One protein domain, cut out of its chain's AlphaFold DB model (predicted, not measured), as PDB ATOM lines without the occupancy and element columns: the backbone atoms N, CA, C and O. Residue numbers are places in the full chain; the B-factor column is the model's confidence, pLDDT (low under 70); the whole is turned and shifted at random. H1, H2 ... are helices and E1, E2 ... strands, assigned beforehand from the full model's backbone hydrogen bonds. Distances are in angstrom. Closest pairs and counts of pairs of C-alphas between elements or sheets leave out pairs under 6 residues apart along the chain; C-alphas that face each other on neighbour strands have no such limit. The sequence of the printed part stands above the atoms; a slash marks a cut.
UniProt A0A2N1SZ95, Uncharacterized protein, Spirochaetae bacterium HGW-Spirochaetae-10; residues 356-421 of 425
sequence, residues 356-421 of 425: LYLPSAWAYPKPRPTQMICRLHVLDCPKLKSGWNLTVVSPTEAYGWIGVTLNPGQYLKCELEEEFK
ATOM      1  N   LEU A 356      49.376 -21.133 -48.334       87.44
ATOM      2  CA  LEU A 356      49.886 -21.097 -49.713       87.44
ATOM      3  C   LEU A 356      48.770 -21.311 -50.750       87.44
ATOM      4  O   LEU A 356      48.852 -20.816 -51.868       87.44
ATOM      5  N   TYR A 357      47.714 -22.022 -50.354       87.25
ATOM      6  CA  TYR A 357      46.533 -22.305 -51.162       87.25
ATOM      7  C   TYR A 357      45.310 -21.692 -50.478       87.25
ATOM      8  O   TYR A 357      44.496 -22.414 -49.905       87.25
ATOM      9  N   LEU A 358      45.192 -20.360 -50.498       82.62
ATOM     10  CA  LEU A 358      44.153 -19.613 -49.772       82.62
ATOM     11  C   LEU A 358      42.724 -20.163 -49.964       82.62
ATOM     12  O   LEU A 358      42.043 -20.361 -48.962       82.62
ATOM     13  N   PRO A 359      42.265 -20.536 -51.180       84.38
ATOM     14  CA  PRO A 359      40.934 -21.122 -51.355       84.38
ATOM     15  C   PRO A 359      40.763 -22.496 -50.704       84.38
ATOM     16  O   PRO A 359      39.651 -23.005 -50.674       84.38
ATOM     17  N   SER A 360      41.841 -23.131 -50.250       85.25
ATOM     18  CA  SER A 360      41.823 -24.403 -49.526       85.25
ATOM     19  C   SER A 360      41.878 -24.214 -48.012       85.25
ATOM     20  O   SER A 360      41.597 -25.162 -47.286       85.25
ATOM     21  N   ALA A 361      42.271 -23.027 -47.547       86.88
ATOM     22  CA  ALA A 361      42.420 -22.684 -46.143       86.88
ATOM     23  C   ALA A 361      41.041 -22.640 -45.474       86.88
ATOM     24  O   ALA A 361      40.125 -22.009 -45.999       86.88
ATOM     25  N   TRP A 362      40.880 -23.341 -44.354       85.38
ATOM     26  CA  TRP A 362      39.606 -23.360 -43.648       85.38
ATOM     27  C   TRP A 362      39.810 -23.542 -42.150       85.38
ATOM     28  O   TRP A 362      40.232 -24.607 -41.693       85.38
ATOM     29  N   ALA A 363      39.482 -22.517 -41.372       85.44
ATOM     30  CA  ALA A 363      39.411 -22.625 -39.926       85.44
ATOM     31  C   ALA A 363      38.149 -23.401 -39.527       85.44
ATOM     32  O   ALA A 363      37.020 -22.970 -39.773       85.44
ATOM     33  N   TYR A 364      38.331 -24.579 -38.927       80.62
ATOM     34  CA  TYR A 364      37.219 -25.438 -38.544       80.62
ATOM     35  C   TYR A 364      36.473 -24.863 -37.323       80.62
ATOM     36  O   TYR A 364      37.086 -24.698 -36.265       80.62
ATOM     37  N   PRO A 365      35.160 -24.589 -37.417       70.69
ATOM     38  CA  PRO A 365      34.391 -24.010 -36.317       70.69
ATOM     39  C   PRO A 365      33.841 -25.081 -35.368       70.69
ATOM     40  O   PRO A 365      33.043 -25.903 -35.814       70.69
ATOM     41  N   LYS A 366      34.206 -25.054 -34.068       61.69
ATOM     42  CA  LYS A 366      33.370 -25.540 -32.935       61.69
ATOM     43  C   LYS A 366      34.044 -25.389 -31.558       61.69
ATOM     44  O   LYS A 366      35.152 -25.888 -31.387       61.69
ATOM     45  N   PRO A 367      33.355 -24.876 -30.515       54.53
ATOM     46  CA  PRO A 367      32.659 -23.577 -30.444       54.53
ATOM     47  C   PRO A 367      33.602 -22.370 -30.666       54.53
ATOM     48  O   PRO A 367      33.139 -21.239 -30.786       54.53
ATOM     49  N   ARG A 368      34.916 -22.618 -30.744       63.59
ATOM     50  CA  ARG A 368      35.981 -21.678 -31.111       63.59
ATOM     51  C   ARG A 368      36.874 -22.357 -32.171       63.59
ATOM     52  O   ARG A 368      37.053 -23.574 -32.091       63.59
ATOM     53  N   PRO A 369      37.409 -21.648 -33.177       65.06
ATOM     54  CA  PRO A 369      38.262 -22.250 -34.197       65.06
ATOM     55  C   PRO A 369      39.635 -22.577 -33.611       65.06
ATOM     56  O   PRO A 369      40.487 -21.715 -33.443       65.06
ATOM     57  N   THR A 370      39.844 -23.849 -33.294       70.56
ATOM     58  CA  THR A 370      41.115 -24.363 -32.755       70.56
ATOM     59  C   THR A 370      41.897 -25.180 -33.777       70.56
ATOM     60  O   THR A 370      43.010 -25.619 -33.503       70.56
ATOM     61  N   GLN A 371      41.319 -25.413 -34.957       83.88
ATOM     62  CA  GLN A 371      41.858 -26.315 -35.967       83.88
ATOM     63  C   GLN A 371      41.821 -25.664 -37.342       83.88
ATOM     64  O   GLN A 371      40.857 -24.986 -37.699       83.88
ATOM     65  N   MET A 372      42.862 -25.915 -38.125       86.56
ATOM     66  CA  MET A 372      42.998 -25.446 -39.498       86.56
ATOM     67  C   MET A 372      43.043 -26.655 -40.423       86.56
ATOM     68  O   MET A 372      43.837 -27.571 -40.202       86.56
ATOM     69  N   ILE A 373      42.214 -26.670 -41.463       88.69
ATOM     70  CA  ILE A 373      42.139 -27.782 -42.414       88.69
ATOM     71  C   ILE A 373      42.338 -27.312 -43.855       88.69
ATOM     72  O   ILE A 373      42.181 -26.136 -44.186       88.69
ATOM     73  N   CYS A 374      42.670 -28.266 -44.722       88.56
ATOM     74  CA  CYS A 374      42.699 -28.092 -46.165       88.56
ATOM     75  C   CYS A 374      41.396 -28.632 -46.776       88.56
ATOM     76  O   CYS A 374      41.233 -29.846 -46.915       88.56
ATOM     77  N   ARG A 375      40.459 -27.749 -47.150       86.75
ATOM     78  CA  ARG A 375      39.141 -28.162 -47.673       86.75
ATOM     79  C   ARG A 375      39.179 -28.777 -49.077       86.75
ATOM     80  O   ARG A 375      38.250 -29.489 -49.433       86.75
ATOM     81  N   LEU A 376      40.205 -28.451 -49.872       87.62
ATOM     82  CA  LEU A 376      40.385 -28.936 -51.252       87.62
ATOM     83  C   LEU A 376      41.415 -30.077 -51.354       87.62
ATOM     84  O   LEU A 376      41.812 -30.429 -52.458       87.62
ATOM     85  N   HIS A 377      41.871 -30.624 -50.219       86.88
ATOM     86  CA  HIS A 377      42.767 -31.789 -50.157       86.88
ATOM     87  C   HIS A 377      44.037 -31.668 -51.017       86.88
ATOM     88  O   HIS A 377      44.416 -32.603 -51.716       86.88
ATOM     89  N   VAL A 378      44.713 -30.519 -50.964       87.06
ATOM     90  CA  VAL A 378      45.947 -30.273 -51.732       87.06
ATOM     91  C   VAL A 378      47.110 -31.085 -51.151       87.06
ATOM     92  O   VAL A 378      47.821 -30.595 -50.278       87.06
ATOM     93  N   LEU A 379      47.295 -32.319 -51.630       84.50
ATOM     94  CA  LEU A 379      48.242 -33.307 -51.084       84.50
ATOM     95  C   LEU A 379      49.714 -32.874 -51.131       84.50
ATOM     96  O   LEU A 379      50.479 -33.246 -50.247       84.50
ATOM     97  N   ASP A 380      50.098 -32.046 -52.104       86.06
ATOM     98  CA  ASP A 380      51.484 -31.588 -52.284       86.06
ATOM     99  C   ASP A 380      51.850 -30.387 -51.386       86.06
ATOM    100  O   ASP A 380      52.905 -29.767 -51.538       86.06
ATOM    101  N   CYS A 381      50.967 -29.987 -50.466       85.75
ATOM    102  CA  CYS A 381      51.201 -28.837 -49.600       85.75
ATOM    103  C   CYS A 381      52.203 -29.171 -48.474       85.75
ATOM    104  O   CYS A 381      51.944 -30.074 -47.675       85.75
ATOM    105  N   PRO A 382      53.295 -28.394 -48.316       87.19
ATOM    106  CA  PRO A 382      54.332 -28.673 -47.318       87.19
ATOM    107  C   PRO A 382      53.886 -28.418 -45.873       87.19
ATOM    108  O   PRO A 382      54.560 -28.858 -44.956       87.19
ATOM    109  N   LYS A 383      52.768 -27.703 -45.666       85.44
ATOM    110  CA  LYS A 383      52.202 -27.391 -44.339       85.44
ATOM    111  C   LYS A 383      51.139 -28.404 -43.887       85.44
ATOM    112  O   LYS A 383      50.368 -28.118 -42.971       85.44
ATOM    113  N   LEU A 384      51.001 -29.539 -44.572       85.62
ATOM    114  CA  LEU A 384      50.048 -30.581 -44.189       85.62
ATOM    115  C   LEU A 384      50.595 -31.437 -43.051       85.62
ATOM    116  O   LEU A 384      51.695 -31.973 -43.140       85.62
ATOM    117  N   LYS A 385      49.773 -31.666 -42.022       83.19
ATOM    118  CA  LYS A 385      50.105 -32.624 -40.964       83.19
ATOM    119  C   LYS A 385      49.841 -34.045 -41.456       83.19
ATOM    120  O   LYS A 385      48.691 -34.471 -41.575       83.19
ATOM    121  N   SER A 386      50.902 -34.802 -41.720       70.50
ATOM    122  CA  SER A 386      50.794 -36.204 -42.135       70.50
ATOM    123  C   SER A 386      50.151 -37.066 -41.039       70.50
ATOM    124  O   SER A 386      50.623 -37.077 -39.903       70.50
ATOM    125  N   GLY A 387      49.101 -37.820 -41.381       68.00
ATOM    126  CA  GLY A 387      48.486 -38.825 -40.499       68.00
ATOM    127  C   GLY A 387      47.384 -38.322 -39.556       68.00
ATOM    128  O   GLY A 387      46.850 -39.120 -38.790       68.00
ATOM    129  N   TRP A 388      47.007 -37.040 -39.615       69.12
ATOM    130  CA  TRP A 388      45.960 -36.464 -38.765       69.12
ATOM    131  C   TRP A 388      44.831 -35.872 -39.611       69.12
ATOM    132  O   TRP A 388      44.948 -34.767 -40.140       69.12
ATOM    133  N   ASN A 389      43.711 -36.593 -39.697       80.62
ATOM    134  CA  ASN A 389      42.511 -36.134 -40.397       80.62
ATOM    135  C   ASN A 389      41.447 -35.680 -39.399       80.62
ATOM    136  O   ASN A 389      41.246 -36.296 -38.352       80.62
ATOM    137  N   LEU A 390      40.747 -34.604 -39.738       83.25
ATOM    138  CA  LEU A 390      39.544 -34.180 -39.042       83.25
ATOM    139  C   LEU A 390      38.322 -34.786 -39.730       83.25
ATOM    140  O   LEU A 390      38.119 -34.577 -40.925       83.25
ATOM    141  N   THR A 391      37.489 -35.495 -38.973       86.06
ATOM    142  CA  THR A 391      36.210 -36.010 -39.474       86.06
ATOM    143  C   THR A 391      35.096 -35.030 -39.142       86.06
ATOM    144  O   THR A 391      34.777 -34.796 -37.977       86.06
ATOM    145  N   VAL A 392      34.478 -34.477 -40.177       83.06
ATOM    146  CA  VAL A 392      33.337 -33.571 -40.078       83.06
ATOM    147  C   VAL A 392      32.069 -34.397 -40.233       83.06
ATOM    148  O   VAL A 392      31.852 -35.020 -41.268       83.06
ATOM    149  N   VAL A 393      31.254 -34.445 -39.178       82.31
ATOM    150  CA  VAL A 393      30.055 -35.305 -39.108       82.31
ATOM    151  C   VAL A 393      28.810 -34.604 -39.658       82.31
ATOM    152  O   VAL A 393      27.928 -35.244 -40.218       82.31
ATOM    153  N   SER A 394      28.743 -33.280 -39.523       81.62
ATOM    154  CA  SER A 394      27.620 -32.452 -39.966       81.62
ATOM    155  C   SER A 394      28.128 -31.282 -40.807       81.62
ATOM    156  O   SER A 394      29.219 -30.780 -40.507       81.62
ATOM    157  N   PRO A 395      27.351 -30.795 -41.793       80.62
ATOM    158  CA  PRO A 395      27.693 -29.576 -42.510       80.62
ATOM    159  C   PRO A 395      28.008 -28.448 -41.529       80.62
ATOM    160  O   PRO A 395      27.279 -28.259 -40.553       80.62
ATOM    161  N   THR A 396      29.123 -27.755 -41.738       76.56
ATOM    162  CA  THR A 396      29.563 -26.685 -40.832       76.56
ATOM    163  C   THR A 396      29.956 -25.453 -41.644       76.56
ATOM    164  O   THR A 396      30.775 -25.552 -42.555       76.56
ATOM    165  N   GLU A 397      29.352 -24.304 -41.347       71.25
ATOM    166  CA  GLU A 397      29.636 -23.025 -42.012       71.25
ATOM    167  C   GLU A 397      30.917 -22.392 -41.454       71.25
ATOM    168  O   GLU A 397      31.159 -22.461 -40.253       71.25
ATOM    169  N   ALA A 398      31.761 -21.803 -42.305       66.69
ATOM    170  CA  ALA A 398      32.991 -21.146 -41.851       66.69
ATOM    171  C   ALA A 398      32.728 -19.778 -41.209       66.69
ATOM    172  O   ALA A 398      31.784 -19.085 -41.571       66.69
ATOM    173  N   TYR A 399      33.646 -19.335 -40.342       64.81
ATOM    174  CA  TYR A 399      33.595 -17.995 -39.743       64.81
ATOM    175  C   TYR A 399      33.642 -16.858 -40.780       64.81
ATOM    176  O   TYR A 399      32.983 -15.841 -40.589       64.81
ATOM    177  N   GLY A 400      34.425 -17.007 -41.856       59.47
ATOM    178  CA  GLY A 400      34.647 -15.951 -42.857       59.47
ATOM    179  C   GLY A 400      34.007 -16.188 -44.230       59.47
ATOM    180  O   GLY A 400      34.025 -15.288 -45.066       59.47
ATOM    181  N   TRP A 401      33.446 -17.374 -44.486       61.97
ATOM    182  CA  TRP A 401      32.893 -17.742 -45.795       61.97
ATOM    183  C   TRP A 401      31.370 -17.865 -45.712       61.97
ATOM    184  O   TRP A 401      30.831 -18.961 -45.567       61.97
ATOM    185  N   ILE A 402      30.684 -16.724 -45.800       56.69
ATOM    186  CA  ILE A 402      29.217 -16.651 -45.743       56.69
ATOM    187  C   ILE A 402      28.614 -17.486 -46.880       56.69
ATOM    188  O   ILE A 402      28.968 -17.301 -48.047       56.69
ATOM    189  N   GLY A 403      27.700 -18.403 -46.546       57.25
ATOM    190  CA  GLY A 403      26.989 -19.223 -47.531       57.25
ATOM    191  C   GLY A 403      27.799 -20.386 -48.114       57.25
ATOM    192  O   GLY A 403      27.332 -21.045 -49.044       57.25
ATOM    193  N   VAL A 404      28.992 -20.670 -47.577       70.06
ATOM    194  CA  VAL A 404      29.783 -21.849 -47.942       70.06
ATOM    195  C   VAL A 404      29.841 -22.794 -46.750       70.06
ATOM    196  O   VAL A 404      30.341 -22.450 -45.681       70.06
ATOM    197  N   THR A 405      29.353 -24.016 -46.941       79.88
ATOM    198  CA  THR A 405      29.391 -25.060 -45.918       79.88
ATOM    199  C   THR A 405      30.461 -26.090 -46.240       79.88
ATOM    200  O   THR A 405      30.656 -26.511 -47.382       79.88
ATOM    201  N   LEU A 406      31.178 -26.509 -45.203       83.69
ATOM    202  CA  LEU A 406      32.050 -27.665 -45.268       83.69
ATOM    203  C   LEU A 406      31.189 -28.923 -45.182       83.69
ATOM    204  O   LEU A 406      30.479 -29.115 -44.192       83.69
ATOM    205  N   ASN A 407      31.242 -29.763 -46.211       86.06
ATOM    206  CA  ASN A 407      30.469 -31.000 -46.260       86.06
ATOM    207  C   ASN A 407      30.961 -32.021 -45.220       86.06
ATOM    208  O   ASN A 407      32.109 -31.967 -44.783       86.06
ATOM    209  N   PRO A 408      30.120 -32.986 -44.817       87.81
ATOM    210  CA  PRO A 408      30.585 -34.117 -44.031       87.81
ATOM    211  C   PRO A 408      31.671 -34.895 -44.781       87.81
ATOM    212  O   PRO A 408      31.532 -35.181 -45.971       87.81
ATOM    213  N   GLY A 409      32.753 -35.242 -44.092       87.12
ATOM    214  CA  GLY A 409      33.899 -35.892 -44.718       87.12
ATOM    215  C   GLY A 409      35.165 -35.830 -43.879       87.12
ATOM    216  O   GLY A 409      35.193 -35.244 -42.795       87.12
ATOM    217  N   GLN A 410      36.224 -36.460 -44.382       86.94
ATOM    218  CA  GLN A 410      37.553 -36.375 -43.788       86.94
ATOM    219  C   GLN A 410      38.345 -35.260 -44.456       86.94
ATOM    220  O   GLN A 410      38.449 -35.226 -45.680       86.94
ATOM    221  N   TYR A 411      38.934 -34.384 -43.653       88.81
ATOM    222  CA  TYR A 411      39.746 -33.266 -44.114       88.81
ATOM    223  C   TYR A 411      41.141 -33.327 -43.514       88.81
ATOM    224  O   TYR A 411      41.318 -33.723 -42.360       88.81
ATOM    225  N   LEU A 412      42.133 -32.926 -44.303       88.69
ATOM    226  CA  LEU A 412      43.532 -32.940 -43.884       88.69
ATOM    227  C   LEU A 412      43.803 -31.753 -42.960       88.69
ATOM    228  O   LEU A 412      43.441 -30.621 -43.300       88.69
ATOM    229  N   LYS A 413      44.453 -31.988 -41.817       88.81
ATOM    230  CA  LYS A 413      44.863 -30.908 -40.914       88.81
ATOM    231  C   LYS A 413      46.095 -30.170 -41.431       88.81
ATOM    232  O   LYS A 413      46.960 -30.737 -42.098       88.81
ATOM    233  N   CYS A 414      46.173 -28.894 -41.089       88.50
ATOM    234  CA  CYS A 414      47.252 -27.992 -41.462       88.50
ATOM    235  C   CYS A 414      48.078 -27.607 -40.230       88.50
ATOM    236  O   CYS A 414      47.533 -27.385 -39.151       88.50
ATOM    237  N   GLU A 415      49.390 -27.466 -40.398       88.31
ATOM    238  CA  GLU A 415      50.328 -26.995 -39.369       88.31
ATOM    239  C   GLU A 415      50.007 -25.598 -38.847       88.31
ATOM    240  O   GLU A 415      50.256 -25.300 -37.682       88.31
ATOM    241  N   LEU A 416      49.356 -24.776 -39.672       86.75
ATOM    242  CA  LEU A 416      48.899 -23.443 -39.289       86.75
ATOM    243  C   LEU A 416      47.925 -23.444 -38.098       86.75
ATOM    244  O   LEU A 416      47.756 -22.405 -37.472       86.75
ATOM    245  N   GLU A 417      47.323 -24.585 -37.740       84.56
ATOM    246  CA  GLU A 417      46.496 -24.687 -36.530       84.56
ATOM    247  C   GLU A 417      47.274 -24.372 -35.241       84.56
ATOM    248  O   GLU A 417      46.680 -23.983 -34.240       84.56
ATOM    249  N   GLU A 418      48.604 -24.514 -35.242       84.12
ATOM    250  CA  GLU A 418      49.429 -24.216 -34.068       84.12
ATOM    251  C   GLU A 418      49.410 -22.735 -33.694       84.12
ATOM    252  O   GLU A 418      49.584 -22.400 -32.523       84.12
ATOM    253  N   GLU A 419      49.111 -21.863 -34.657       83.44
ATOM    254  CA  GLU A 419      48.939 -20.432 -34.430       83.44
ATOM    255  C   GLU A 419      47.601 -20.074 -33.758       83.44
ATOM    256  O   GLU A 419      47.384 -18.910 -33.417       83.44
ATOM    257  N   PHE A 420      46.708 -21.049 -33.544       78.56
ATOM    258  CA  PHE A 420      45.462 -20.866 -32.791       78.56
ATOM    259  C   PHE A 420      45.603 -21.120 -31.281       78.56
ATOM    260  O   PHE A 420      44.675 -20.818 -30.528       78.56
ATOM    261  N   LYS A 421      46.746 -21.637 -30.804       76.50
ATOM    262  CA  LYS A 421      46.986 -21.874 -29.367       76.50
ATOM    263  C   LYS A 421      46.973 -20.553 -28.584       76.50
ATOM    264  O   LYS A 421      47.665 -19.616 -28.973       76.50
TER     265      LYS A 421
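AT A GLANCE: This is residues 356 to 421 of the 425 residues of an uncharacterized protein of Spirochaetae bacterium HGW-Spirochaetae-10 (UniProt A0A2N1SZ95). Four antiparallel strands make one strongly twisted sheet, order E1 E2 E4 E3, with the short helix H1 over E2 and a long loop joining E3 to E4. Of 66 printed residues, under half are in named elements, E1 E2 E3 E4 H1 along the chain, class mixed. The whole is compact: radius of gyration of the C-alphas 11.0 A, spans 28 by 23 by 21 A.

IN THESE COORDINATES: E1, residues 361 to 364 (9.6 A), begins at C-alpha (42.420, -22.684, -46.143). E2 is 371 to 374 (10.4 A), E3 384 to 392 (17.5 A), E4 409 to 414 (15.9 A). E3 bends by 96 degrees at residue 387. H1, 415 to 420 (10.2 A), ends at C-alpha (45.462, -20.866, -32.791).

HOW THE PARTS SIT: Within hydrogen-bond range are N 364 and O 371 in hairpin E1 and E2, N 414 and O 372 between E4 and E2, and N 390 and O 411 in hairpin E3 and E4, each 2.8 A. H1 is on the sheet, height 7.5 A; its closest C-alphas to E2 are Glu 417 and Met 372, 4.6 A. In H1, 0 of 2 O i to N i+4 pairs are within range, but 3 of 3 O i to N i+3.

THE WHOLE: The printed part has no cut. Residues 366 to 369, 387 to 388 and 398 to 403 are under pLDDT 70.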